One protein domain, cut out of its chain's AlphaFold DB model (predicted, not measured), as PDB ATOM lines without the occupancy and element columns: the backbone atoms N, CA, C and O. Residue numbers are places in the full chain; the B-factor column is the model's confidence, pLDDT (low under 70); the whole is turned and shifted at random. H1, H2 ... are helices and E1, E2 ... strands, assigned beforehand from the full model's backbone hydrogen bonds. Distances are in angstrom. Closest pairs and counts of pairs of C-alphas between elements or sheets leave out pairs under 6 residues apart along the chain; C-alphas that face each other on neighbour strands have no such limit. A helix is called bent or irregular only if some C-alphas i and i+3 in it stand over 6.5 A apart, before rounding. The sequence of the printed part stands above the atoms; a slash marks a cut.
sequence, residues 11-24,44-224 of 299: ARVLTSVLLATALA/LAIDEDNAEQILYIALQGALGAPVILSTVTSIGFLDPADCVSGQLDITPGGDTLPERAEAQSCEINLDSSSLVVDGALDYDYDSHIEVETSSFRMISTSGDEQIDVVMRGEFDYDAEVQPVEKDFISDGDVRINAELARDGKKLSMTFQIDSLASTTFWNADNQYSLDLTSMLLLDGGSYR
ATOM      1  N   ALA A  11      40.885   4.322 -28.269       27.59
ATOM      2  CA  ALA A  11      40.496   3.162 -29.074       27.59
ATOM      3  C   ALA A  11      39.128   3.344 -29.759       27.59
ATOM      4  O   ALA A  11      38.917   2.760 -30.814       27.59
ATOM      5  N   ARG A  12      38.228   4.175 -29.203       32.47
ATOM      6  CA  ARG A  12      36.954   4.539 -29.851       32.47
ATOM      7  C   ARG A  12      37.142   5.544 -30.981       32.47
ATOM      8  O   ARG A  12      36.437   5.454 -31.974       32.47
ATOM      9  N   VAL A  13      38.127   6.436 -30.876       36.78
ATOM     10  CA  VAL A  13      38.362   7.483 -31.883       36.78
ATOM     11  C   VAL A  13      38.823   6.894 -33.221       36.78
ATOM     12  O   VAL A  13      38.313   7.299 -34.254       36.78
ATOM     13  N   LEU A  14      39.684   5.868 -33.243       34.62
ATOM     14  CA  LEU A  14      40.016   5.160 -34.496       34.62
ATOM     15  C   LEU A  14      38.793   4.461 -35.120       34.62
ATOM     16  O   LEU A  14      38.696   4.369 -36.343       34.62
ATOM     17  N   THR A  15      37.840   4.016 -34.295       36.88
ATOM     18  CA  THR A  15      36.589   3.385 -34.733       36.88
ATOM     19  C   THR A  15      35.610   4.393 -35.347       36.88
ATOM     20  O   THR A  15      35.056   4.116 -36.412       36.88
ATOM     21  N   SER A  16      35.447   5.581 -34.750       35.66
ATOM     22  CA  SER A  16      34.567   6.652 -35.258       35.66
ATOM     23  C   SER A  16      35.017   7.169 -36.632       35.66
ATOM     24  O   SER A  16      34.208   7.344 -37.543       35.66
ATOM     25  N   VAL A  17      36.335   7.283 -36.827       38.41
ATOM     26  CA  VAL A  17      36.983   7.767 -38.060       38.41
ATOM     27  C   VAL A  17      36.679   6.910 -39.286       38.41
ATOM     28  O   VAL A  17      36.731   7.400 -40.414       38.41
ATOM     29  N   LEU A  18      36.344   5.633 -39.087       39.12
ATOM     30  CA  LEU A  18      36.194   4.659 -40.168       39.12
ATOM     31  C   LEU A  18      34.804   4.041 -40.300       39.12
ATOM     32  O   LEU A  18      34.471   3.574 -41.395       39.12
ATOM     33  N   LEU A  19      33.961   4.141 -39.267       36.66
ATOM     34  CA  LEU A  19      32.503   3.976 -39.380       36.66
ATOM     35  C   LEU A  19      31.910   4.907 -40.453       36.66
ATOM     36  O   LEU A  19      31.016   4.503 -41.194       36.66
ATOM     37  N   ALA A  20      32.547   6.069 -40.638       36.53
ATOM     38  CA  ALA A  20      32.511   6.964 -41.797       36.53
ATOM     39  C   ALA A  20      32.256   6.308 -43.164       36.53
ATOM     40  O   ALA A  20      31.494   6.816 -43.979       36.53
ATOM     41  N   THR A  21      32.943   5.205 -43.460       35.41
ATOM     42  CA  THR A  21      33.355   4.879 -44.836       35.41
ATOM     43  C   THR A  21      32.517   3.850 -45.567       35.41
ATOM     44  O   THR A  21      32.933   3.381 -46.629       35.41
ATOM     45  N   ALA A  22      31.343   3.479 -45.061       32.62
ATOM     46  CA  ALA A  22      30.669   2.295 -45.577       32.62
ATOM     47  C   ALA A  22      30.201   2.310 -47.058       32.62
ATOM     48  O   ALA A  22      29.521   1.382 -47.486       32.62
ATOM     49  N   LEU A  23      30.454   3.364 -47.853       42.50
ATOM     50  CA  LEU A  23      29.413   3.853 -48.780       42.50
ATOM     51  C   LEU A  23      29.797   4.244 -50.190       42.50
ATOM     52  O   LEU A  23      28.941   4.682 -50.950       42.50
ATOM     53  N   ALA A  24      31.026   4.002 -50.624       33.62
ATOM     54  CA  ALA A  24      31.284   4.106 -52.059       33.62
ATOM     55  C   ALA A  24      30.619   2.966 -52.870       33.62
ATOM     56  O   ALA A  24      30.622   3.004 -54.096       33.62
ATOM     57  N   LEU A  44      32.826  14.166 -58.369       92.38
ATOM     58  CA  LEU A  44      31.510  13.555 -58.155       92.38
ATOM     59  C   LEU A  44      30.437  14.649 -58.092       92.38
ATOM     60  O   LEU A  44      30.662  15.683 -57.468       92.38
ATOM     61  N   ALA A  45      29.279  14.445 -58.719       94.69
ATOM     62  CA  ALA A  45      28.123  15.310 -58.487       94.69
ATOM     63  C   ALA A  45      27.476  14.937 -57.145       94.69
ATOM     64  O   ALA A  45      27.159  13.774 -56.920       94.69
ATOM     65  N   ILE A  46      27.309  15.924 -56.269       94.00
ATOM     66  CA  ILE A  46      26.656  15.760 -54.972       94.00
ATOM     67  C   ILE A  46      25.152  15.951 -55.166       94.00
ATOM     68  O   ILE A  46      24.713  17.022 -55.594       94.00
ATOM     69  N   ASP A  47      24.363  14.938 -54.843       93.06
ATOM     70  CA  ASP A  47      22.907  14.929 -54.993       93.06
ATOM     71  C   ASP A  47      22.227  14.272 -53.783       93.06
ATOM     72  O   ASP A  47      22.873  13.944 -52.791       93.06
ATOM     73  N   GLU A  48      20.903  14.144 -53.830       88.56
ATOM     74  CA  GLU A  48      20.111  13.591 -52.725       88.56
ATOM     75  C   GLU A  48      20.439  12.126 -52.402       88.56
ATOM     76  O   GLU A  48      20.210  11.703 -51.272       88.56
ATOM     77  N   ASP A  49      21.025  11.383 -53.344       87.88
ATOM     78  CA  ASP A  49      21.339   9.966 -53.163       87.88
ATOM     79  C   ASP A  49      22.662   9.759 -52.405       87.88
ATOM     80  O   ASP A  49      22.865   8.714 -51.786       87.88
ATOM     81  N   ASN A  50      23.577  10.739 -52.446       87.75
ATOM     82  CA  ASN A  50      24.928  10.597 -51.890       87.75
ATOM     83  C   ASN A  50      25.352  11.689 -50.893       87.75
ATOM     84  O   ASN A  50      26.344  11.500 -50.184       87.75
ATOM     85  N   ALA A  51      24.635  12.814 -50.803       91.06
ATOM     86  CA  ALA A  51      25.095  13.981 -50.052       91.06
ATOM     87  C   ALA A  51      25.333  13.695 -48.566       91.06
ATOM     88  O   ALA A  51      26.373  14.070 -48.028       91.06
ATOM     89  N   GLU A  52      24.402  13.003 -47.911       88.56
ATOM     90  CA  GLU A  52      24.512  12.687 -46.482       88.56
ATOM     91  C   GLU A  52      25.741  11.815 -46.194       88.56
ATOM     92  O   GLU A  52      26.458  12.022 -45.217       88.56
ATOM     93  N   GLN A  53      26.046  10.900 -47.115       83.25
ATOM     94  CA  GLN A  53      27.193   9.998 -47.031       83.25
ATOM     95  C   GLN A  53      28.506  10.736 -47.206       83.25
ATOM     96  O   GLN A  53      29.438  10.558 -46.424       83.25
ATOM     97  N   ILE A  54      28.568  11.608 -48.207       87.94
ATOM     98  CA  ILE A  54      29.742  12.434 -48.465       87.94
ATOM     99  C   ILE A  54      30.014  13.359 -47.273       87.94
ATOM    100  O   ILE A  54      31.169  13.498 -46.873       87.94
ATOM    101  N   LEU A  55      28.973  13.957 -46.682       90.56
ATOM    102  CA  LEU A  55      29.106  14.789 -45.486       90.56
ATOM    103  C   LEU A  55      29.649  13.991 -44.297       90.56
ATOM    104  O   LEU A  55      30.597  14.435 -43.650       90.56
ATOM    105  N   TYR A  56      29.075  12.817 -44.028       85.69
ATOM    106  CA  TYR A  56      29.496  11.971 -42.917       85.69
ATOM    107  C   TYR A  56      30.954  11.516 -43.066       85.69
ATOM    108  O   TYR A  56      31.751  11.716 -42.150       85.69
ATOM    109  N   ILE A  57      31.343  11.021 -44.250       80.81
ATOM    110  CA  ILE A  57      32.735  10.641 -44.546       80.81
ATOM    111  C   ILE A  57      33.682  11.829 -44.372       80.81
ATOM    112  O   ILE A  57      34.761  11.680 -43.800       80.81
ATOM    113  N   ALA A  58      33.300  13.004 -44.877       86.88
ATOM    114  CA  ALA A  58      34.146  14.186 -44.810       86.88
ATOM    115  C   ALA A  58      34.406  14.626 -43.365       86.88
ATOM    116  O   ALA A  58      35.554  14.890 -43.019       86.88
ATOM    117  N   LEU A  59      33.368  14.675 -42.523       85.44
ATOM    118  CA  LEU A  59      33.504  15.073 -41.120       85.44
ATOM    119  C   LEU A  59      34.324  14.059 -40.318       85.44
ATOM    120  O   LEU A  59      35.229  14.452 -39.589       85.44
ATOM    121  N   GLN A  60      34.070  12.762 -40.488       78.69
ATOM    122  CA  GLN A  60      34.823  11.734 -39.767       78.69
ATOM    123  C   GLN A  60      36.287  11.649 -40.219       78.69
ATOM    124  O   GLN A  60      37.187  11.523 -39.391       78.69
ATOM    125  N   GLY A  61      36.552  11.776 -41.522       77.00
ATOM    126  CA  GLY A  61      37.922  11.827 -42.031       77.00
ATOM    127  C   GLY A  61      38.676  13.073 -41.562       77.00
ATOM    128  O   GLY A  61      39.857  12.980 -41.231       77.00
ATOM    129  N   ALA A  62      37.987  14.214 -41.458       79.62
ATOM    130  CA  ALA A  62      38.542  15.451 -40.918       79.62
ATOM    131  C   ALA A  62      38.938  15.313 -39.435       79.62
ATOM    132  O   ALA A  62      40.016  15.755 -39.049       79.62
ATOM    133  N   LEU A  63      38.117  14.646 -38.617       77.00
ATOM    134  CA  LEU A  63      38.445  14.353 -37.214       77.00
ATOM    135  C   LEU A  63      39.542  13.296 -37.067       77.00
ATOM    136  O   LEU A  63      40.349  13.342 -36.141       77.00
ATOM    137  N   GLY A  64      39.583  12.334 -37.983       75.12
ATOM    138  CA  GLY A  64      40.471  11.193 -37.863       75.12
ATOM    139  C   GLY A  64      41.881  11.373 -38.349       75.12
ATOM    140  O   GLY A  64      42.791  10.757 -37.794       75.12
ATOM    141  N   ALA A  65      42.073  12.198 -39.372       79.06
ATOM    142  CA  ALA A  65      43.396  12.412 -39.929       79.06
ATOM    143  C   ALA A  65      44.402  12.894 -38.866       79.06
ATOM    144  O   ALA A  65      45.441  12.248 -38.735       79.06
ATOM    145  N   PRO A  66      44.103  13.899 -38.018       77.56
ATOM    146  CA  PRO A  66      45.035  14.315 -36.970       77.56
ATOM    147  C   PRO A  66      45.376  13.220 -35.954       77.56
ATOM    148  O   PRO A  66      46.515  13.117 -35.505       77.56
ATOM    149  N   VAL A  67      44.413  12.359 -35.622       76.25
ATOM    150  CA  VAL A  67      44.610  11.240 -34.684       76.25
ATOM    151  C   VAL A  67      45.539  10.187 -35.285       76.25
ATOM    152  O   VAL A  67      46.432   9.679 -34.603       76.25
ATOM    153  N   ILE A  68      45.356   9.878 -36.571       78.56
ATOM    154  CA  ILE A  68      46.235   8.987 -37.333       78.56
ATOM    155  C   ILE A  68      47.655   9.557 -37.353       78.56
ATOM    156  O   ILE A  68      48.595   8.841 -37.022       78.56
ATOM    157  N   LEU A  69      47.812  10.839 -37.679       80.94
ATOM    158  CA  LEU A  69      49.120  11.493 -37.788       80.94
ATOM    159  C   LEU A  69      49.848  11.591 -36.440       80.94
ATOM    160  O   LEU A  69      51.032  11.257 -36.355       80.94
ATOM    161  N   SER A  70      49.140  11.932 -35.359       77.38
ATOM    162  CA  SER A  70      49.694  11.894 -33.995       77.38
ATOM    163  C   SER A  70      50.123  10.470 -33.607       77.38
ATOM    164  O   SER A  70      51.234  10.260 -33.115       77.38
ATOM    165  N   THR A  71      49.306   9.458 -33.929       78.12
ATOM    166  CA  THR A  71      49.660   8.047 -33.685       78.12
ATOM    167  C   THR A  71      50.929   7.656 -34.441       78.12
ATOM    168  O   THR A  71      51.823   7.061 -33.843       78.12
ATOM    169  N   VAL A  72      51.043   8.024 -35.722       82.88
ATOM    170  CA  VAL A  72      52.227   7.733 -36.543       82.88
ATOM    171  C   VAL A  72      53.477   8.394 -35.963       82.88
ATOM    172  O   VAL A  72      54.493   7.726 -35.792       82.88
ATOM    173  N   THR A  73      53.384   9.665 -35.576       82.81
ATOM    174  CA  THR A  73      54.494  10.411 -34.960       82.81
ATOM    175  C   THR A  73      55.016   9.723 -33.699       82.81
ATOM    176  O   THR A  73      56.221   9.669 -33.462       82.81
ATOM    177  N   SER A  74      54.120   9.146 -32.892       81.94
ATOM    178  CA  SER A  74      54.485   8.505 -31.623       81.94
ATOM    179  C   SER A  74      55.328   7.230 -31.775       81.94
ATOM    180  O   SER A  74      56.014   6.840 -30.829       81.94
ATOM    181  N   ILE A  75      55.332   6.597 -32.957       85.31
ATOM    182  CA  ILE A  75      56.005   5.308 -33.191       85.31
ATOM    183  C   ILE A  75      57.514   5.396 -32.947       85.31
ATOM    184  O   ILE A  75      58.095   4.474 -32.377       85.31
ATOM    185  N   GLY A  76      58.150   6.511 -33.316       85.62
ATOM    186  CA  GLY A  76      59.582   6.732 -33.095       85.62
ATOM    187  C   GLY A  76      59.983   6.821 -31.622       85.62
ATOM    188  O   GLY A  76      61.160   6.688 -31.294       85.62
ATOM    189  N   PHE A  77      59.008   7.015 -30.734       84.69
ATOM    190  CA  PHE A  77      59.203   7.212 -29.300       84.69
ATOM    191  C   PHE A  77      58.802   5.994 -28.461       84.69
ATOM    192  O   PHE A  77      58.888   6.046 -27.231       84.69
ATOM    193  N   LEU A  78      58.368   4.906 -29.100       83.81
ATOM    194  CA  LEU A  78      58.073   3.647 -28.423       83.81
ATOM    195  C   LEU A  78      59.356   2.943 -27.968       83.81
ATOM    196  O   LEU A  78      60.418   3.090 -28.577       83.81
ATOM    197  N   ASP A  79      59.251   2.134 -26.912       86.25
ATOM    198  CA  ASP A  79      60.322   1.200 -26.569       86.25
ATOM    199  C   ASP A  79      60.248   0.020 -27.553       86.25
ATOM    200  O   ASP A  79      59.190  -0.601 -27.669       86.25
ATOM    201  N   PRO A  80      61.335  -0.358 -28.251       88.81
ATOM    202  CA  PRO A  80      61.358  -1.571 -29.071       88.81
ATOM    203  C   PRO A  80      60.866  -2.834 -28.344       88.81
ATOM    204  O   PRO A  80      60.380  -3.764 -28.987       88.81
ATOM    205  N   ALA A  81      60.965  -2.881 -27.010       88.38
ATOM    206  CA  ALA A  81      60.437  -3.969 -26.191       88.38
ATOM    207  C   ALA A  81      58.896  -4.019 -26.108       88.38
ATOM    208  O   ALA A  81      58.360  -5.059 -25.720       88.38
ATOM    209  N   ASP A  82      58.189  -2.946 -26.481       86.38
ATOM    210  CA  ASP A  82      56.721  -2.909 -26.578       86.38
ATOM    211  C   ASP A  82      56.205  -3.735 -27.774       86.38
ATOM    212  O   ASP A  82      55.034  -4.119 -27.817       86.38
ATOM    213  N   CYS A  83      57.090  -4.062 -28.721       91.38
ATOM    214  CA  CYS A  83      56.812  -4.918 -29.866       91.38
ATOM    215  C   CYS A  83      56.718  -6.395 -29.439       91.38
ATOM    216  O   CYS A  83      57.731  -7.074 -29.245       91.38
ATOM    217  N   VAL A  84      55.500  -6.922 -29.281       93.56
ATOM    218  CA  VAL A  84      55.274  -8.299 -28.796       93.56
ATOM    219  C   VAL A  84      55.519  -9.365 -29.867       93.56
ATOM    220  O   VAL A  84      55.784 -10.525 -29.545       93.56
ATOM    221  N   SER A  85      55.429  -8.976 -31.136       95.19
ATOM    222  CA  SER A  85      55.704  -9.790 -32.321       95.19
ATOM    223  C   SER A  85      56.202  -8.880 -33.442       95.19
ATOM    224  O   SER A  85      55.880  -7.697 -33.451       95.19
ATOM    225  N   GLY A  86      56.977  -9.415 -34.385       95.81
ATOM    226  CA  GLY A  86      57.633  -8.615 -35.422       95.81
ATOM    227  C   GLY A  86      58.911  -7.939 -34.919       95.81
ATOM    228  O   GLY A  86      59.614  -8.488 -34.066       95.81
ATOM    229  N   GLN A  87      59.239  -6.780 -35.490       96.75
ATOM    230  CA  GLN A  87      60.425  -5.999 -35.129       96.75
ATOM    231  C   GLN A  87      60.134  -4.498 -35.219       96.75
ATOM    232  O   GLN A  87      59.453  -4.059 -36.144       96.75
ATOM    233  N   LEU A  88      60.686  -3.731 -34.278       96.12
ATOM    234  CA  LEU A  88      60.743  -2.274 -34.305       96.12
ATOM    235  C   LEU A  88      62.191  -1.843 -34.065       96.12
ATOM    236  O   LEU A  88      62.745  -2.102 -32.998       96.12
ATOM    237  N   ASP A  89      62.792  -1.191 -35.052       96.31
ATOM    238  CA  ASP A  89      64.135  -0.630 -34.964       96.31
ATOM    239  C   ASP A  89      64.047   0.898 -34.943       96.31
ATOM    240  O   ASP A  89      63.530   1.519 -35.872       96.31
ATOM    241  N   ILE A  90      64.589   1.511 -33.890       94.44
ATOM    242  CA  ILE A  90      64.688   2.968 -33.768       94.44
ATOM    243  C   ILE A  90      66.145   3.376 -33.952       94.44
ATOM    244  O   ILE A  90      67.027   2.947 -33.204       94.44
ATOM    245  N   THR A  91      66.400   4.219 -34.949       94.19
ATOM    246  CA  THR A  91      67.704   4.851 -35.143       94.19
ATOM    247  C   THR A  91      67.726   6.160 -34.361       94.19
ATOM    248  O   THR A  91      66.956   7.067 -34.680       94.19
ATOM    249  N   PRO A  92      68.581   6.285 -33.331       87.69
ATOM    250  CA  PRO A  92      68.701   7.526 -32.589       87.69
ATOM    251  C   PRO A  92      69.401   8.586 -33.440       87.69
ATOM    252  O   PRO A  92      70.410   8.304 -34.086       87.69
ATOM    253  N   GLY A  93      68.889   9.803 -33.364       81.38
ATOM    254  CA  GLY A  93      69.469  11.019 -33.895       81.38
ATOM    255  C   GLY A  93      70.095  11.886 -32.815       81.38
ATOM    256  O   GLY A  93      69.561  12.038 -31.707       81.38
ATOM    257  N   GLY A  94      71.255  12.458 -33.143       76.94
ATOM    258  CA  GLY A  94      72.006  13.360 -32.268       76.94
ATOM    259  C   GLY A  94      72.003  12.946 -30.788       76.94
ATOM    260  O   GLY A  94      72.438  11.851 -30.435       76.94
ATOM    261  N   ASP A  95      71.520  13.839 -29.920       64.50
ATOM    262  CA  ASP A  95      71.608  13.666 -28.468       64.50
ATOM    263  C   ASP A  95      70.457  12.877 -27.811       64.50
ATOM    264  O   ASP A  95      70.630  12.563 -26.641       64.50
ATOM    265  N   THR A  96      69.345  12.515 -28.484       65.94
ATOM    266  CA  THR A  96      68.346  11.520 -27.971       65.94
ATOM    267  C   THR A  96      67.093  11.306 -28.844       65.94
ATOM    268  O   THR A  96      66.327  10.390 -28.549       65.94
ATOM    269  N   LEU A  97      66.820  12.137 -29.854       83.62
ATOM    270  CA  LEU A  97      65.555  12.092 -30.611       83.62
ATOM    271  C   LEU A  97      65.642  11.072 -31.757       83.62
ATOM    272  O   LEU A  97      66.722  10.937 -32.313       83.62
ATOM    273  N   PRO A  98      64.587  10.325 -32.117       88.06
ATOM    274  CA  PRO A  98      64.666   9.337 -33.197       88.06
ATOM    275  C   PRO A  98      64.858  10.023 -34.553       88.06
ATOM    276  O   PRO A  98      64.058  10.871 -34.899       88.06
ATOM    277  N   GLU A  99      65.870   9.645 -35.335       92.75
ATOM    278  CA  GLU A  99      66.026  10.075 -36.743       92.75
ATOM    279  C   GLU A  99      65.188   9.197 -37.683       92.75
ATOM    280  O   GLU A  99      64.735   9.636 -38.735       92.75
ATOM    281  N   ARG A 100      64.980   7.930 -37.306       95.12
ATOM    282  CA  ARG A 100      64.220   6.963 -38.101       95.12
ATOM    283  C   ARG A 100      63.587   5.896 -37.221       95.12
ATOM    284  O   ARG A 100      64.229   5.402 -36.293       95.12
ATOM    285  N   ALA A 101      62.375   5.484 -37.569       95.38
ATOM    286  CA  ALA A 101      61.713   4.303 -37.024       95.38
ATOM    287  C   ALA A 101      61.372   3.336 -38.159       95.38
ATOM    288  O   ALA A 101      60.758   3.736 -39.144       95.38
ATOM    289  N   GLU A 102      61.753   2.067 -38.034       97.44
ATOM    290  CA  GLU A 102      61.422   1.023 -39.003       97.44
ATOM    291  C   GLU A 102      60.725  -0.137 -38.299       97.44
ATOM    292  O   GLU A 102      61.282  -0.779 -37.410       97.44
ATOM    293  N   ALA A 103      59.486  -0.401 -38.700       96.69
ATOM    294  CA  ALA A 103      58.684  -1.496 -38.197       96.69
ATOM    295  C   ALA A 103      58.520  -2.573 -39.270       96.69
ATOM    296  O   ALA A 103      58.251  -2.271 -40.432       96.69
ATOM    297  N   GLN A 104      58.634  -3.834 -38.860       97.06
ATOM    298  CA  GLN A 104      58.361  -5.001 -39.695       97.06
ATOM    299  C   GLN A 104      57.263  -5.825 -39.038       97.06
ATOM    300  O   GLN A 104      57.536  -6.700 -38.209       97.06
ATOM    301  N   SER A 105      56.016  -5.513 -39.401       96.06
ATOM    302  CA  SER A 105      54.812  -6.111 -38.800       96.06
ATOM    303  C   SER A 105      54.871  -6.140 -37.265       96.06
ATOM    304  O   SER A 105      54.596  -7.170 -36.646       96.06
ATOM    305  N   CYS A 106      55.287  -5.024 -36.662       95.44
ATOM    306  CA  CYS A 106      55.410  -4.903 -35.220       95.44
ATOM    307  C   CYS A 106      54.025  -4.876 -34.575       95.44
ATOM    308  O   CYS A 106      53.255  -3.949 -34.807       95.44
ATOM    309  N   GLU A 107      53.707  -5.889 -33.778       93.62
ATOM    310  CA  GLU A 107      52.454  -5.981 -33.036       93.62
ATOM    311  C   GLU A 107      52.626  -5.381 -31.642       93.62
ATOM    312  O   GLU A 107      53.549  -5.735 -30.908       93.62
ATOM    313  N   ILE A 108      51.710  -4.496 -31.271       85.88
ATOM    314  CA  ILE A 108      51.620  -3.844 -29.971       85.88
ATOM    315  C   ILE A 108      50.274  -4.241 -29.368       85.88
ATOM    316  O   ILE A 108      49.214  -4.020 -29.963       85.88
ATOM    317  N   ASN A 109      50.316  -4.837 -28.177       80.75
ATOM    318  CA  ASN A 109      49.108  -5.176 -27.434       80.75
ATOM    319  C   ASN A 109      48.604  -3.949 -26.680       80.75
ATOM    320  O   ASN A 109      49.309  -3.392 -25.839       80.75
ATOM    321  N   LEU A 110      47.358  -3.582 -26.943       77.44
ATOM    322  CA  LEU A 110      46.609  -2.586 -26.193       77.44
ATOM    323  C   LEU A 110      45.587  -3.323 -25.315       77.44
ATOM    324  O   LEU A 110      45.278  -4.491 -25.553       77.44
ATOM    325  N   ASP A 111      45.056  -2.669 -24.282       73.94
ATOM    326  CA  ASP A 111      44.234  -3.342 -23.261       73.94
ATOM    327  C   ASP A 111      43.083  -4.191 -23.844       73.94
ATOM    328  O   ASP A 111      42.821  -5.298 -23.369       73.94
ATOM    329  N   SER A 112      42.404  -3.688 -24.880       72.06
ATOM    330  CA  SER A 112      41.278  -4.360 -25.549       72.06
ATOM    331  C   SER A 112      41.419  -4.462 -27.070       72.06
ATOM    332  O   SER A 112      40.447  -4.790 -27.750       72.06
ATOM    333  N   SER A 113      42.594  -4.155 -27.612       78.50
ATOM    334  CA  SER A 113      42.850  -4.128 -29.052       78.50
ATOM    335  C   SER A 113      44.297  -4.505 -29.357       78.50
ATOM    336  O   SER A 113      45.139  -4.583 -28.465       78.50
ATOM    337  N   SER A 114      44.601  -4.756 -30.624       81.94
ATOM    338  CA  SER A 114      45.980  -4.860 -31.097       81.94
ATOM    339  C   SER A 114      46.236  -3.836 -32.189       81.94
ATOM    340  O   SER A 114      45.335  -3.492 -32.957       81.94
ATOM    341  N   LEU A 115      47.468  -3.344 -32.243       85.75
ATOM    342  CA  LEU A 115      47.957  -2.469 -33.294       85.75
ATOM    343  C   LEU A 115      49.152  -3.147 -33.961       85.75
ATOM    344  O   LEU A 115      50.143  -3.431 -33.300       85.75
ATOM    345  N   VAL A 116      49.070  -3.395 -35.263       91.69
ATOM    346  CA  VAL A 116      50.204  -3.852 -36.070       91.69
ATOM    347  C   VAL A 116      50.697  -2.689 -36.910       91.69
ATOM    348  O   VAL A 116      49.926  -2.134 -37.689       91.69
ATOM    349  N   VAL A 117      51.972  -2.336 -36.788       92.38
ATOM    350  CA  VAL A 117      52.602  -1.287 -37.595       92.38
ATOM    351  C   VAL A 117      53.679  -1.857 -38.513       92.38
ATOM    352  O   VAL A 117      54.404  -2.784 -38.149       92.38
ATOM    353  N   ASP A 118      53.761  -1.335 -39.733       96.19
ATOM    354  CA  ASP A 118      54.669  -1.827 -40.770       96.19
ATOM    355  C   ASP A 118      55.098  -0.690 -41.704       96.19
ATOM    356  O   ASP A 118      54.259   0.051 -42.218       96.19
ATOM    357  N   GLY A 119      56.400  -0.557 -41.946       96.81
ATOM    358  CA  GLY A 119      56.973   0.504 -42.773       96.81
ATOM    359  C   GLY A 119      58.016   1.343 -42.041       96.81
ATOM    360  O   GLY A 119      58.465   0.998 -40.950       96.81
ATOM    361  N   ALA A 120      58.416   2.445 -42.668       97.12
ATOM    362  CA  ALA A 120      59.447   3.334 -42.145       97.12
ATOM    363  C   ALA A 120      58.939   4.770 -42.015       97.12
ATOM    364  O   ALA A 120      58.143   5.224 -42.842       97.12
ATOM    365  N   LEU A 121      59.430   5.452 -40.988       95.94
ATOM    366  CA  LEU A 121      59.211   6.862 -40.699       95.94
ATOM    367  C   LEU A 121      60.576   7.519 -40.549       95.94
ATOM    368  O   LEU A 121      61.415   7.008 -39.803       95.94
ATOM    369  N   ASP A 122      60.778   8.621 -41.249       95.38
ATOM    370  CA  ASP A 122      61.959   9.464 -41.127       95.38
ATOM    371  C   ASP A 122      61.547  10.761 -40.417       95.38
ATOM    372  O   ASP A 122      60.458  11.279 -40.664       95.38
ATOM    373  N   TYR A 123      62.382  11.225 -39.488       92.44
ATOM    374  CA  TYR A 123      62.108  12.392 -38.650       92.44
ATOM    375  C   TYR A 123      63.206  13.435 -38.871       92.44
ATOM    376  O   TYR A 123      64.383  13.134 -38.639       92.44
ATOM    377  N   ASP A 124      62.830  14.651 -39.258       89.88
ATOM    378  CA  ASP A 124      63.723  15.813 -39.280       89.88
ATOM    379  C   ASP A 124      63.319  16.807 -38.184       89.88
ATOM    380  O   ASP A 124      62.143  16.996 -37.881       89.88
ATOM    381  N   TYR A 125      64.315  17.401 -37.532       85.62
ATOM    382  CA  TYR A 125      64.132  18.292 -36.389       85.62
ATOM    383  C   TYR A 125      64.699  19.659 -36.734       85.62
ATOM    384  O   TYR A 125      65.902  19.907 -36.578       85.62
ATOM    385  N   ASP A 126      63.826  20.558 -37.169       78.31
ATOM    386  CA  ASP A 126      64.176  21.932 -37.493       78.31
ATOM    387  C   ASP A 126      63.472  22.933 -36.549       78.31
ATOM    388  O   ASP A 126      63.655  22.875 -35.330       78.31
ATOM    389  N   SER A 127      62.716  23.898 -37.075       74.62
ATOM    390  CA  SER A 127      61.689  24.625 -36.330       74.62
ATOM    391  C   SER A 127      60.544  23.741 -35.817       74.62
ATOM    392  O   SER A 127      59.929  24.127 -34.827       74.62
ATOM    393  N   HIS A 128      60.282  22.592 -36.446       78.94
ATOM    394  CA  HIS A 128      59.241  21.626 -36.081       78.94
ATOM    395  C   HIS A 128      59.807  20.194 -36.190       78.94
ATOM    396  O   HIS A 128      60.972  20.004 -36.547       78.94
ATOM    397  N   ILE A 129      59.009  19.185 -35.833       85.62
ATOM    398  CA  ILE A 129      59.307  17.781 -36.139       85.62
ATOM    399  C   ILE A 129      58.625  17.453 -37.466       85.62
ATOM    400  O   ILE A 129      57.413  17.257 -37.496       85.62
ATOM    401  N   GLU A 130      59.385  17.387 -38.548       90.12
ATOM    402  CA  GLU A 130      58.894  16.913 -39.842       90.12
ATOM    403  C   GLU A 130      58.927  15.381 -39.849       90.12
ATOM    404  O   GLU A 130      59.940  14.768 -39.500       90.12
ATOM    405  N   VAL A 131      57.812  14.746 -40.209       91.12
ATOM    406  CA  VAL A 131      57.695  13.287 -40.308       91.12
ATOM    407  C   VAL A 131      57.372  12.904 -41.745       91.12
ATOM    408  O   VAL A 131      56.293  13.210 -42.251       91.12
ATOM    409  N   GLU A 132      58.271  12.158 -42.383       94.88
ATOM    410  CA  GLU A 132      58.120  11.695 -43.764       94.88
ATOM    411  C   GLU A 132      57.900  10.175 -43.823       94.88
ATOM    412  O   GLU A 132      58.538   9.380 -43.118       94.88
ATOM    413  N   THR A 133      57.018   9.729 -44.723       95.25
ATOM    414  CA  THR A 133      56.960   8.323 -45.124       95.25
ATOM    415  C   THR A 133      56.562   8.104 -46.579       95.25
ATOM    416  O   THR A 133      55.589   8.650 -47.103       95.25
ATOM    417  N   SER A 134      57.248   7.163 -47.227       92.12
ATOM    418  CA  SER A 134      56.836   6.659 -48.543       92.12
ATOM    419  C   SER A 134      55.664   5.670 -48.471       92.12
ATOM    420  O   SER A 134      54.935   5.504 -49.455       92.12
ATOM    421  N   SER A 135      55.502   4.986 -47.332       93.38
ATOM    422  CA  SER A 135      54.409   4.065 -47.022       93.38
ATOM    423  C   SER A 135      54.535   3.589 -45.574       93.38
ATOM    424  O   SER A 135      55.426   2.797 -45.263       93.38
ATOM    425  N   PHE A 136      53.592   3.986 -44.728       93.62
ATOM    426  CA  PHE A 136      53.456   3.477 -43.368       93.62
ATOM    427  C   PHE A 136      52.073   2.865 -43.187       93.62
ATOM    428  O   PHE A 136      51.066   3.488 -43.530       93.62
ATOM    429  N   ARG A 137      52.013   1.625 -42.703       94.69
ATOM    430  CA  ARG A 137      50.776   0.872 -42.521       94.69
ATOM    431  C   ARG A 137      50.500   0.649 -41.044       94.69
ATOM    432  O   ARG A 137      51.392   0.259 -40.300       94.69
ATOM    433  N   MET A 138      49.249   0.841 -40.651       90.88
ATOM    434  CA  MET A 138      48.741   0.567 -39.314       90.88
ATOM    435  C   MET A 138      47.493  -0.296 -39.421       90.88
ATOM    436  O   MET A 138      46.550   0.069 -40.116       90.88
ATOM    437  N   ILE A 139      47.470  -1.425 -38.720       89.81
ATOM    438  CA  ILE A 139      46.306  -2.298 -38.625       89.81
ATOM    439  C   ILE A 139      45.850  -2.333 -37.172       89.81
ATOM    440  O   ILE A 139      46.525  -2.923 -36.333       89.81
ATOM    441  N   SER A 140      44.712  -1.719 -36.869       84.94
ATOM    442  CA  SER A 140      44.094  -1.776 -35.544       84.94
ATOM    443  C   SER A 140      42.987  -2.825 -35.538       84.94
ATOM    444  O   SER A 140      42.100  -2.782 -36.388       84.94
ATOM    445  N   THR A 141      43.012  -3.754 -34.587       81.62
ATOM    446  CA  THR A 141      41.986  -4.799 -34.439       81.62
ATOM    447  C   THR A 141      41.328  -4.706 -33.068       81.62
ATOM    448  O   THR A 141      42.017  -4.700 -32.049       81.62
ATOM    449  N   SER A 142      39.998  -4.656 -33.028       79.06
ATOM    450  CA  SER A 142      39.202  -4.601 -31.798       79.06
ATOM    451  C   SER A 142      37.931  -5.434 -31.958       79.06
ATOM    452  O   SER A 142      37.015  -5.056 -32.687       79.06
ATOM    453  N   GLY A 143      37.854  -6.578 -31.273       80.31
ATOM    454  CA  GLY A 143      36.747  -7.521 -31.453       80.31
ATOM    455  C   GLY A 143      36.690  -8.062 -32.887       80.31
ATOM    456  O   GLY A 143      37.687  -8.585 -33.379       80.31
ATOM    457  N   ASP A 144      35.536  -7.920 -33.541       77.88
ATOM    458  CA  ASP A 144      35.310  -8.341 -34.935       77.88
ATOM    459  C   ASP A 144      35.642  -7.236 -35.962       77.88
ATOM    460  O   ASP A 144      35.378  -7.381 -37.158       77.88
ATOM    461  N   GLU A 145      36.209  -6.120 -35.500       75.81
ATOM    462  CA  GLU A 145      36.529  -4.954 -36.316       75.81
ATOM    463  C   GLU A 145      38.027  -4.870 -36.578       75.81
ATOM    464  O   GLU A 145      38.841  -4.956 -35.656       75.81
ATOM    465  N   GLN A 146      38.386  -4.648 -37.840       82.12
ATOM    466  CA  GLN A 146      39.757  -4.414 -38.260       82.12
ATOM    467  C   GLN A 146      39.828  -3.161 -39.127       82.12
ATOM    468  O   GLN A 146      39.139  -3.047 -40.135       82.12
ATOM    469  N   ILE A 147      40.710  -2.251 -38.757       81.12
ATOM    470  CA  ILE A 147      41.024  -1.020 -39.469       81.12
ATOM    471  C   ILE A 147      42.417  -1.174 -40.060       81.12
ATOM    472  O   ILE A 147      43.342  -1.483 -39.324       81.12
ATOM    473  N   ASP A 148      42.575  -0.947 -41.356       86.94
ATOM    474  CA  ASP A 148      43.839  -1.012 -42.085       86.94
ATOM    475  C   ASP A 148      44.103   0.329 -42.771       86.94
ATOM    476  O   ASP A 148      43.440   0.690 -43.742       86.94
ATOM    477  N   VAL A 149      45.052   1.088 -42.238       88.25
ATOM    478  CA  VAL A 149      45.427   2.422 -42.702       88.25
ATOM    479  C   VAL A 149      46.789   2.350 -43.371       88.25
ATOM    480  O   VAL A 149      47.739   1.844 -42.789       88.25
ATOM    481  N   VAL A 150      46.909   2.909 -44.570       90.56
ATOM    482  CA  VAL A 150      48.167   3.110 -45.289       90.56
ATOM    483  C   VAL A 150      48.335   4.594 -45.582       90.56
ATOM    484  O   VAL A 150      47.601   5.163 -46.397       90.56
ATOM    485  N   MET A 151      49.339   5.192 -44.953       91.31
ATOM    486  CA  MET A 151      49.708   6.594 -45.072       91.31
ATOM    487  C   MET A 151      50.943   6.780 -45.959       91.31
ATOM    488  O   MET A 151      51.838   5.932 -45.968       91.31
ATOM    489  N   ARG A 152      50.985   7.886 -46.707       93.69
ATOM    490  CA  ARG A 152      52.140   8.365 -47.487       93.69
ATOM    491  C   ARG A 152      52.187   9.884 -47.460       93.69
ATOM    492  O   ARG A 152      51.115  10.480 -47.495       93.69
ATOM    493  N   GLY A 153      53.374  10.467 -47.513       93.69
ATOM    494  CA  GLY A 153      53.570  11.915 -47.550       93.69
ATOM    495  C   GLY A 153      54.375  12.411 -46.358       93.69
ATOM    496  O   GLY A 153      55.059  11.620 -45.705       93.69
ATOM    497  N   GLU A 154      54.261  13.705 -46.100       92.81
ATOM    498  CA  GLU A 154      55.002  14.427 -45.068       92.81
ATOM    499  C   GLU A 154      54.065  15.341 -44.282       92.81
ATOM    500  O   GLU A 154      53.027  15.786 -44.786       92.81
ATOM    501  N   PHE A 155      54.397  15.576 -43.022       90.25
ATOM    502  CA  PHE A 155      53.671  16.511 -42.180       90.25
ATOM    503  C   PHE A 155      54.566  17.043 -41.069       90.25
ATOM    504  O   PHE A 155      55.457  16.346 -40.580       90.25
ATOM    505  N   ASP A 156      54.262  18.262 -40.643       87.06
ATOM    506  CA  ASP A 156      54.993  18.971 -39.610       87.06
ATOM    507  C   ASP A 156      54.232  18.898 -38.290       87.06
ATOM    508  O   ASP A 156      53.040  19.218 -38.202       87.06
ATOM    509  N   TYR A 157      54.944  18.502 -37.244       78.81
ATOM    510  CA  TYR A 157      54.438  18.368 -35.890       78.81
ATOM    511  C   TYR A 157      55.209  19.303 -34.948       78.81
ATOM    512  O   TYR A 157      56.411  19.139 -34.729       78.81
ATOM    513  N   ASP A 158      54.534  20.297 -34.365       73.69
ATOM    514  CA  ASP A 158      55.167  21.229 -33.421       73.69
ATOM    515  C   ASP A 158      55.041  20.694 -31.993       73.69
ATOM    516  O   ASP A 158      53.995  20.791 -31.346       73.69
ATOM    517  N   ALA A 159      56.132  20.118 -31.496       61.44
ATOM    518  CA  ALA A 159      56.272  19.756 -30.099       61.44
ATOM    519  C   ALA A 159      57.250  20.723 -29.429       61.44
ATOM    520  O   ALA A 159      58.464  20.501 -29.469       61.44
ATOM    521  N   GLU A 160      56.752  21.754 -28.740       56.31
ATOM    522  CA  GLU A 160      57.567  22.507 -27.778       56.31
ATOM    523  C   GLU A 160      57.974  21.573 -26.614       56.31
ATOM    524  O   GLU A 160      57.369  21.538 -25.548       56.31
ATOM    525  N   VAL A 161      59.028  20.789 -26.848       48.81
ATOM    526  CA  VAL A 161      59.833  20.016 -25.895       48.81
ATOM    527  C   VAL A 161      59.027  19.122 -24.939       48.81
ATOM    528  O   VAL A 161      58.974  19.386 -23.743       48.81
ATOM    529  N   GLN A 162      58.469  18.036 -25.484       41.56
ATOM    530  CA  GLN A 162      58.126  16.709 -24.913       41.56
ATOM    531  C   GLN A 162      56.880  16.198 -25.663       41.56
ATOM    532  O   GLN A 162      55.951  16.978 -25.849       41.56
ATOM    533  N   PRO A 163      56.795  14.917 -26.066       44.94
ATOM    534  CA  PRO A 163      55.717  14.434 -26.939       44.94
ATOM    535  C   PRO A 163      54.351  14.263 -26.232       44.94
ATOM    536  O   PRO A 163      53.633  13.320 -26.535       44.94
ATOM    537  N   VAL A 164      53.999  15.076 -25.222       44.69
ATOM    538  CA  VAL A 164      52.924  14.694 -24.276       44.69
ATOM    539  C   VAL A 164      51.882  15.764 -23.932       44.69
ATOM    540  O   VAL A 164      50.889  15.398 -23.317       44.69
ATOM    541  N   GLU A 165      51.993  17.042 -24.314       45.34
ATOM    542  CA  GLU A 165      50.976  18.007 -23.828       45.34
ATOM    543  C   GLU A 165      50.244  18.839 -24.881       45.34
ATOM    544  O   GLU A 165      49.160  19.334 -24.572       45.34
ATOM    545  N   LYS A 166      50.741  18.952 -26.118       49.66
ATOM    546  CA  LYS A 166      50.035  19.663 -27.195       49.66
ATOM    547  C   LYS A 166      50.334  19.005 -28.533       49.66
ATOM    548  O   LYS A 166      51.389  19.231 -29.105       49.66
ATOM    549  N   ASP A 167      49.415  18.172 -29.007       58.03
ATOM    550  CA  ASP A 167      49.465  17.673 -30.374       58.03
ATOM    551  C   ASP A 167      49.124  18.845 -31.316       58.03
ATOM    552  O   ASP A 167      48.007  19.374 -31.283       58.03
ATOM    553  N   PHE A 168      50.096  19.305 -32.103       69.25
ATOM    554  CA  PHE A 168      49.901  20.332 -33.125       69.25
ATOM    555  C   PHE A 168      50.467  19.837 -34.442       69.25
ATOM    556  O   PHE A 168      51.657  19.558 -34.536       69.25
ATOM    557  N   ILE A 169      49.607  19.751 -35.451       75.19
ATOM    558  CA  ILE A 169      50.038  19.553 -36.833       75.19
ATOM    559  C   ILE A 169      49.985  20.928 -37.473       75.19
ATOM    560  O   ILE A 169      48.910  21.531 -37.511       75.19
ATOM    561  N   SER A 170      51.135  21.444 -37.892       73.69
ATOM    562  CA  SER A 170      51.245  22.788 -38.463       73.69
ATOM    563  C   SER A 170      51.010  22.800 -39.965       73.69
ATOM    564  O   SER A 170      50.474  23.780 -40.485       73.69
ATOM    565  N   ASP A 171      51.413  21.724 -40.635       79.31
ATOM    566  CA  ASP A 171      51.183  21.490 -42.053       79.31
ATOM    567  C   ASP A 171      51.184  19.985 -42.344       79.31
ATOM    568  O   ASP A 171      51.738  19.191 -41.582       79.31
ATOM    569  N   GLY A 172      50.565  19.578 -43.446       77.88
ATOM    570  CA  GLY A 172      50.569  18.186 -43.870       77.88
ATOM    571  C   GLY A 172      50.111  18.009 -45.306       77.88
ATOM    572  O   GLY A 172      48.987  18.380 -45.648       77.88
ATOM    573  N   ASP A 173      50.960  17.367 -46.105       86.12
ATOM    574  CA  ASP A 173      50.637  16.826 -47.425       86.12
ATOM    575  C   ASP A 173      50.684  15.302 -47.324       86.12
ATOM    576  O   ASP A 173      51.726  14.653 -47.461       86.12
ATOM    577  N   VAL A 174      49.529  14.716 -47.006       88.12
ATOM    578  CA  VAL A 174      49.426  13.285 -46.722       88.12
ATOM    579  C   VAL A 174      48.288  12.638 -47.485       88.12
ATOM    580  O   VAL A 174      47.162  13.125 -47.576       88.12
ATOM    581  N   ARG A 175      48.555  11.435 -47.979       89.94
ATOM    582  CA  ARG A 175      47.539  10.529 -48.490       89.94
ATOM    583  C   ARG A 175      47.308   9.404 -47.499       89.94
ATOM    584  O   ARG A 175      48.165   8.539 -47.321       89.94
ATOM    585  N   ILE A 176      46.104   9.362 -46.950       87.25
ATOM    586  CA  ILE A 176      45.628   8.329 -46.037       87.25
ATOM    587  C   ILE A 176      44.636   7.455 -46.800       87.25
ATOM    588  O   ILE A 176      43.555   7.900 -47.184       87.25
ATOM    589  N   ASN A 177      45.002   6.200 -47.042       87.25
ATOM    590  CA  ASN A 177      44.068   5.183 -47.519       87.25
ATOM    591  C   ASN A 177      43.671   4.353 -46.307       87.25
ATOM    592  O   ASN A 177      44.554   3.855 -45.618       87.25
ATOM    593  N   ALA A 178      42.385   4.200 -46.042       81.31
ATOM    594  CA  ALA A 178      41.932   3.439 -44.891       81.31
ATOM    595  C   ALA A 178      40.842   2.453 -45.307       81.31
ATOM    596  O   ALA A 178      39.963   2.797 -46.098       81.31
ATOM    597  N   GLU A 179      40.935   1.226 -44.804       79.88
ATOM    598  CA  GLU A 179      39.976   0.148 -45.003       79.88
ATOM    599  C   GLU A 179      39.430  -0.310 -43.645       79.88
ATOM    600  O   GLU A 179      40.199  -0.600 -42.734       79.88
ATOM    601  N   LEU A 180      38.111  -0.401 -43.507       75.12
ATOM    602  CA  LEU A 180      37.446  -1.014 -42.360       75.12
ATOM    603  C   LEU A 180      36.850  -2.352 -42.785       75.12
ATOM    604  O   LEU A 180      36.068  -2.417 -43.733       75.12
ATOM    605  N   ALA A 181      37.187  -3.411 -42.061       73.12
ATOM    606  CA  ALA A 181      36.559  -4.713 -42.159       73.12
ATOM    607  C   ALA A 181      35.744  -5.000 -40.890       73.12
ATOM    608  O   ALA A 181      36.284  -4.965 -39.786       73.12
ATOM    609  N   ARG A 182      34.452  -5.299 -41.052       70.44
ATOM    610  CA  ARG A 182      33.523  -5.677 -39.973       70.44
ATOM    611  C   ARG A 182      32.491  -6.656 -40.522       70.44
ATOM    612  O   ARG A 182      31.990  -6.451 -41.625       70.44
ATOM    613  N   ASP A 183      32.195  -7.731 -39.791       74.50
ATOM    614  CA  ASP A 183      31.166  -8.722 -40.160       74.50
ATOM    615  C   ASP A 183      31.304  -9.269 -41.600       74.50
ATOM    616  O   ASP A 183      30.328  -9.514 -42.309       74.50
ATOM    617  N   GLY A 184      32.546  -9.427 -42.073       68.38
ATOM    618  CA  GLY A 184      32.853  -9.898 -43.431       68.38
ATOM    619  C   GLY A 184      32.642  -8.866 -44.550       68.38
ATOM    620  O   GLY A 184      32.859  -9.191 -45.719       68.38
ATOM    621  N   LYS A 185      32.261  -7.631 -44.216       64.38
ATOM    622  CA  LYS A 185      32.120  -6.495 -45.136       64.38
ATOM    623  C   LYS A 185      33.369  -5.618 -45.066       64.38
ATOM    624  O   LYS A 185      34.003  -5.534 -44.017       64.38
ATOM    625  N   LYS A 186      33.743  -5.004 -46.195       67.25
ATOM    626  CA  LYS A 186      34.921  -4.135 -46.332       67.25
ATOM    627  C   LYS A 186      34.529  -2.776 -46.881       67.25
ATOM    628  O   LYS A 186      33.789  -2.706 -47.860       67.25
ATOM    629  N   LEU A 187      35.068  -1.731 -46.277       65.62
ATOM    630  CA  LEU A 187      34.774  -0.332 -46.552       65.62
ATOM    631  C   LEU A 187      36.094   0.388 -46.775       65.62
ATOM    632  O   LEU A 187      37.054   0.070 -46.088       65.62
ATOM    633  N   SER A 188      36.175   1.313 -47.731       71.56
ATOM    634  CA  SER A 188      37.445   1.972 -48.056       71.56
ATOM    635  C   SER A 188      37.266   3.461 -48.314       71.56
ATOM    636  O   SER A 188      36.328   3.866 -48.998       71.56
ATOM    637  N   MET A 189      38.200   4.260 -47.805       74.25
ATOM    638  CA  MET A 189      38.328   5.686 -48.088       74.25
ATOM    639  C   MET A 189      39.740   6.014 -48.537       74.25
ATOM    640  O   MET A 189      40.718   5.356 -48.173       74.25
ATOM    641  N   THR A 190      39.861   7.084 -49.308       83.94
ATOM    642  CA  THR A 190      41.145   7.733 -49.521       83.94
ATOM    643  C   THR A 190      40.980   9.225 -49.295       83.94
ATOM    644  O   THR A 190      40.262   9.896 -50.034       83.94
ATOM    645  N   PHE A 191      41.656   9.726 -48.267       86.25
ATOM    646  CA  PHE A 191      41.817  11.143 -47.991       86.25
ATOM    647  C   PHE A 191      43.162  11.582 -48.547       86.25
ATOM    648  O   PHE A 191      44.203  11.063 -48.149       86.25
ATOM    649  N   GLN A 192      43.133  12.509 -49.492       88.69
ATOM    650  CA  GLN A 192      44.316  13.239 -49.908       88.69
ATOM    651  C   GLN A 192      44.241  14.613 -49.264       88.69
ATOM    652  O   GLN A 192      43.364  15.400 -49.600       88.69
ATOM    653  N   ILE A 193      45.109  14.869 -48.307       86.06
ATOM    654  CA  ILE A 193      45.158  16.111 -47.559       86.06
ATOM    655  C   ILE A 193      46.253  16.949 -48.189       86.06
ATOM    656  O   ILE A 193      47.393  16.509 -48.218       86.06
ATOM    657  N   ASP A 194      45.869  18.093 -48.749       85.06
ATOM    658  CA  ASP A 194      46.800  19.003 -49.420       85.06
ATOM    659  C   ASP A 194      47.328  20.068 -48.438       85.06
ATOM    660  O   ASP A 194      48.341  20.706 -48.703       85.06
ATOM    661  N   SER A 195      46.601  20.314 -47.342       82.38
ATOM    662  CA  SER A 195      47.061  21.104 -46.200       82.38
ATOM    663  C   SER A 195      46.223  20.771 -44.968       82.38
ATOM    664  O   SER A 195      44.990  20.663 -45.049       82.38
ATOM    665  N   LEU A 196      46.888  20.630 -43.827       80.88
ATOM    666  CA  LEU A 196      46.273  20.384 -42.531       80.88
ATOM    667  C   LEU A 196      46.955  21.228 -41.471       80.88
ATOM    668  O   LEU A 196      48.139  21.056 -41.217       80.88
ATOM    669  N   ALA A 197      46.170  22.046 -40.786       77.75
ATOM    670  CA  ALA A 197      46.568  22.627 -39.521       77.75
ATOM    671  C   ALA A 197      45.570  22.179 -38.455       77.75
ATOM    672  O   ALA A 197      44.367  22.418 -38.561       77.75
ATOM    673  N   SER A 198      46.049  21.514 -37.414       72.00
ATOM    674  CA  SER A 198      45.188  21.080 -36.318       72.00
ATOM    675  C   SER A 198      45.858  21.314 -34.981       72.00
ATOM    676  O   SER A 198      47.044  21.047 -34.802       72.00
ATOM    677  N   THR A 199      45.073  21.795 -34.028       66.06
ATOM    678  CA  THR A 199      45.421  21.781 -32.610       66.06
ATOM    679  C   THR A 199      44.598  20.669 -31.988       66.06
ATOM    680  O   THR A 199      43.400  20.844 -31.745       66.06
ATOM    681  N   THR A 200      45.216  19.508 -31.788       55.03
ATOM    682  CA  THR A 200      44.518  18.311 -31.324       55.03
ATOM    683  C   THR A 200      44.269  18.330 -29.823       55.03
ATOM    684  O   THR A 200      43.368  17.622 -29.391       55.03
ATOM    685  N   PHE A 201      44.959  19.171 -29.032       52.12
ATOM    686  CA  PHE A 201      44.675  19.256 -27.597       52.12
ATOM    687  C   PHE A 201      44.937  20.601 -26.889       52.12
ATOM    688  O   PHE A 201      46.008  21.202 -26.977       52.12
ATOM    689  N   TRP A 202      43.898  20.994 -26.136       48.31
ATOM    690  CA  TRP A 202      43.786  21.953 -25.030       48.31
ATOM    691  C   TRP A 202      44.573  23.265 -25.178       48.31
ATOM    692  O   TRP A 202      45.591  23.518 -24.522       48.31
ATOM    693  N   ASN A 203      43.997  24.200 -25.940       46.75
ATOM    694  CA  ASN A 203      44.154  25.610 -25.582       46.75
ATOM    695  C   ASN A 203      43.709  25.827 -24.109       46.75
ATOM    696  O   ASN A 203      43.134  24.939 -23.478       46.75
ATOM    697  N   ALA A 204      43.952  27.005 -23.529       47.81
ATOM    698  CA  ALA A 204      43.558  27.293 -22.139       47.81
ATOM    699  C   ALA A 204      42.048  27.093 -21.844       47.81
ATOM    700  O   ALA A 204      41.658  27.088 -20.676       47.81
ATOM    701  N   ASP A 205      41.237  26.923 -22.892       56.38
ATOM    702  CA  ASP A 205      39.780  26.832 -22.882       56.38
ATOM    703  C   ASP A 205      39.249  25.430 -23.225       56.38
ATOM    704  O   ASP A 205      38.039  25.244 -23.326       56.38
ATOM    705  N   ASN A 206      40.128  24.434 -23.349       65.06
ATOM    706  CA  ASN A 206      39.773  23.044 -23.589       65.06
ATOM    707  C   ASN A 206      39.056  22.733 -24.922       65.06
ATOM    708  O   ASN A 206      38.094  21.967 -24.956       65.06
ATOM    709  N   GLN A 207      39.535  23.311 -26.028       73.25
ATOM    710  CA  GLN A 207      38.920  23.145 -27.351       73.25
ATOM    711  C   GLN A 207      39.856  22.506 -28.381       73.25
ATOM    712  O   GLN A 207      41.061  22.771 -28.398       73.25
ATOM    713  N   TYR A 208      39.264  21.705 -29.266       77.69
ATOM    714  CA  TYR A 208      39.868  21.199 -30.495       77.69
ATOM    715  C   TYR A 208      39.630  22.193 -31.633       77.69
ATOM    716  O   TYR A 208      38.528  22.731 -31.748       77.69
ATOM    717  N   SER A 209      40.636  22.431 -32.480       84.38
ATOM    718  CA  SER A 209      40.490  23.259 -33.684       84.38
ATOM    719  C   SER A 209      41.156  22.615 -34.893       84.38
ATOM    720  O   SER A 209      42.271  22.098 -34.793       84.38
ATOM    721  N   LEU A 210      40.464  22.666 -36.030       85.50
ATOM    722  CA  LEU A 210      40.885  22.049 -37.280       85.50
ATOM    723  C   LEU A 210      40.685  22.986 -38.471       85.50
ATOM    724  O   LEU A 210      39.564  23.425 -38.739       85.50
ATOM    725  N   ASP A 211      41.756  23.200 -39.224       88.25
ATOM    726  CA  ASP A 211      41.769  23.798 -40.553       88.25
ATOM    727  C   ASP A 211      42.324  22.768 -41.555       88.25
ATOM    728  O   ASP A 211      43.355  22.136 -41.332       88.25
ATOM    729  N   LEU A 212      41.597  22.525 -42.636       88.06
ATOM    730  CA  LEU A 212      41.785  21.424 -43.563       88.06
ATOM    731  C   LEU A 212      41.455  21.865 -44.989       88.06
ATOM    732  O   LEU A 212      40.335  22.288 -45.291       88.06
ATOM    733  N   THR A 213      42.397  21.621 -45.893       92.31
ATOM    734  CA  THR A 213      42.157  21.563 -47.336       92.31
ATOM    735  C   THR A 213      42.482  20.160 -47.829       92.31
ATOM    736  O   THR A 213      43.606  19.679 -47.692       92.31
ATOM    737  N   SER A 214      41.494  19.466 -48.391       90.62
ATOM    738  CA  SER A 214      41.673  18.084 -48.832       90.62
ATOM    739  C   SER A 214      40.780  17.694 -50.006       90.62
ATOM    740  O   SER A 214      39.840  18.387 -50.405       90.62
ATOM    741  N   MET A 215      41.076  16.536 -50.579       90.81
ATOM    742  CA  MET A 215      40.248  15.821 -51.529       90.81
ATOM    743  C   MET A 215      39.877  14.456 -50.957       90.81
ATOM    744  O   MET A 215      40.734  13.619 -50.665       90.81
ATOM    745  N   LEU A 216      38.577  14.196 -50.888       88.38
ATOM    746  CA  LEU A 216      38.053  12.858 -50.672       88.38
ATOM    747  C   LEU A 216      37.970  12.144 -52.018       88.38
ATOM    748  O   LEU A 216      37.252  12.587 -52.919       88.38
ATOM    749  N   LEU A 217      38.702  11.042 -52.156       86.25
ATOM    750  CA  LEU A 217      38.665  10.182 -53.330       86.25
ATOM    751  C   LEU A 217      37.706   9.011 -53.075       86.25
ATOM    752  O   LEU A 217      37.871   8.243 -52.126       86.25
ATOM    753  N   LEU A 218      36.704   8.884 -53.941       80.00
ATOM    754  CA  LEU A 218      35.597   7.932 -53.837       80.00
ATOM    755  C   LEU A 218      35.699   6.866 -54.933       80.00
ATOM    756  O   LEU A 218      36.325   7.090 -55.972       80.00
ATOM    757  N   ASP A 219      35.074   5.710 -54.694       74.00
ATOM    758  CA  ASP A 219      35.015   4.579 -55.637       74.00
ATOM    759  C   ASP A 219      36.409   4.162 -56.148       74.00
ATOM    760  O   ASP A 219      36.733   4.226 -57.338       74.00
ATOM    761  N   GLY A 220      37.307   3.859 -55.202       68.94
ATOM    762  CA  GLY A 220      38.698   3.491 -55.492       68.94
ATOM    763  C   GLY A 220      39.533   4.609 -56.134       68.94
ATOM    764  O   GLY A 220      40.583   4.335 -56.713       68.94
ATOM    765  N   GLY A 221      39.070   5.861 -56.053       77.12
ATOM    766  CA  GLY A 221      39.695   7.018 -56.691       77.12
ATOM    767  C   GLY A 221      39.186   7.321 -58.096       77.12
ATOM    768  O   GLY A 221      39.825   8.085 -58.818       77.12
ATOM    769  N   SER A 222      38.042   6.756 -58.481       81.19
ATOM    770  CA  SER A 222      37.365   7.078 -59.741       81.19
ATOM    771  C   SER A 222      36.718   8.463 -59.717       81.19
ATOM    772  O   SER A 222      36.588   9.087 -60.770       81.19
ATOM    773  N   TYR A 223      36.361   8.967 -58.531       86.50
ATOM    774  CA  TYR A 223      35.790  10.300 -58.348       86.50
ATOM    775  C   TYR A 223      36.437  11.049 -57.186       86.50
ATOM    776  O   TYR A 223      37.044  10.443 -56.303       86.50
ATOM    777  N   ARG A 224      36.275  12.376 -57.167       91.56
ATOM    778  CA  ARG A 224      36.710  13.232 -56.058       91.56
ATOM    779  C   ARG A 224      35.662  14.246 -55.609       91.56
ATOM    780  O   ARG A 224      34.865  14.723 -56.415       91.56
TER     781      ARG A 224
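AT A GLANCE: This is residues 11 to 24 and 44 to 224 of the 299 residues of an uncharacterized protein of Alcanivorax sp. KX64203 (UniProt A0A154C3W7). One broad, twisted sheet of eight mostly bent strands curls round a long bent helix, H2, which crosses its concave face from the E8 side towards the E1 side. The short helix H1 packs beside H2 on the same face, and the opposite face has no named helix. The printed part has 195 residues, with H1 and H2 first and then E1 to E8, an antiparallel meander in which each strand is the neighbour of the one before; the class is mixed, helices and strands. The whole is compact, with a radius of gyration of the C-alphas of 16.8 A, and elongated, spanning 57 by 36 by 32 A.

IN THESE COORDINATES: H1 is residues 11 to 19, beginning at C-alpha 11 (40.496, 3.162, -29.074). H2, residues 51 to 77, was assigned as one helix by its hydrogen bonds but is bent: C-alphas 63 and 66 are 6.6 A apart. Its arms are H2a, residues 51 to 63, 18.5 A long, and H2b, residues 66 to 77, 17.6 A long and irregular, with C-alphas 73 and 76 6.55 A apart. The strands are E1, residues 85 to 93; E2, 97 to 109; E3, 114 to 125; E4, 129 to 142; E5, 145 to 157; E6, 168 to 182, 31.5 A long; E7, 185 to 199, 33.7 A long; and E8, 207 to 218, ending at C-alpha 218 (35.597, 7.932, -53.837).

HOW THE PARTS SIT: The sheet runs E1 to E8 in chain order, with E1 and E8 as edge strands. E6 bends by 112 degrees at residue 171. In the hairpin E4 and E5, N 138 and O 149 are 2.8 A apart, within hydrogen-bond range; in the hairpin E7 and E8, so are N 197 and O 211, at 2.9 A. H2b is on the sheet, and its closest C-alphas to E2 are those of Gly 76 and Ala 101, 5.1 A. H2a is on it too, and the closest C-alphas of H2a and E8 are those of Ala 58 and Leu 216, 7.2 A apart. H1 is on the sheet at a height of 9.2 A and runs across the strands, at 80 degrees to E6 on the local plane. H1 touches residues 60 to 63 of H2a alone, opposite ways at a shallow tilt of 29 degrees; the C-alphas of Val 17 and Gln 60 are closest, 4.8 A. Every O i to N i+4 pair is within hydrogen-bond range in H2a, but 3 of 5 in H1 and 5 of 8 in H2b.

THE WHOLE: The C-alphas of Glu 48 and Asp 95 are farthest apart, at 56.9 A. Residues 25 to 43 are not printed, and C-alphas 24 and 44 are 11.2 A apart across this cut. Of the links printed whole, none is long. Mean pLDDT of the printed part is 78.4; 39 residues are under 70, among them 11 to 24 and 159 to 168.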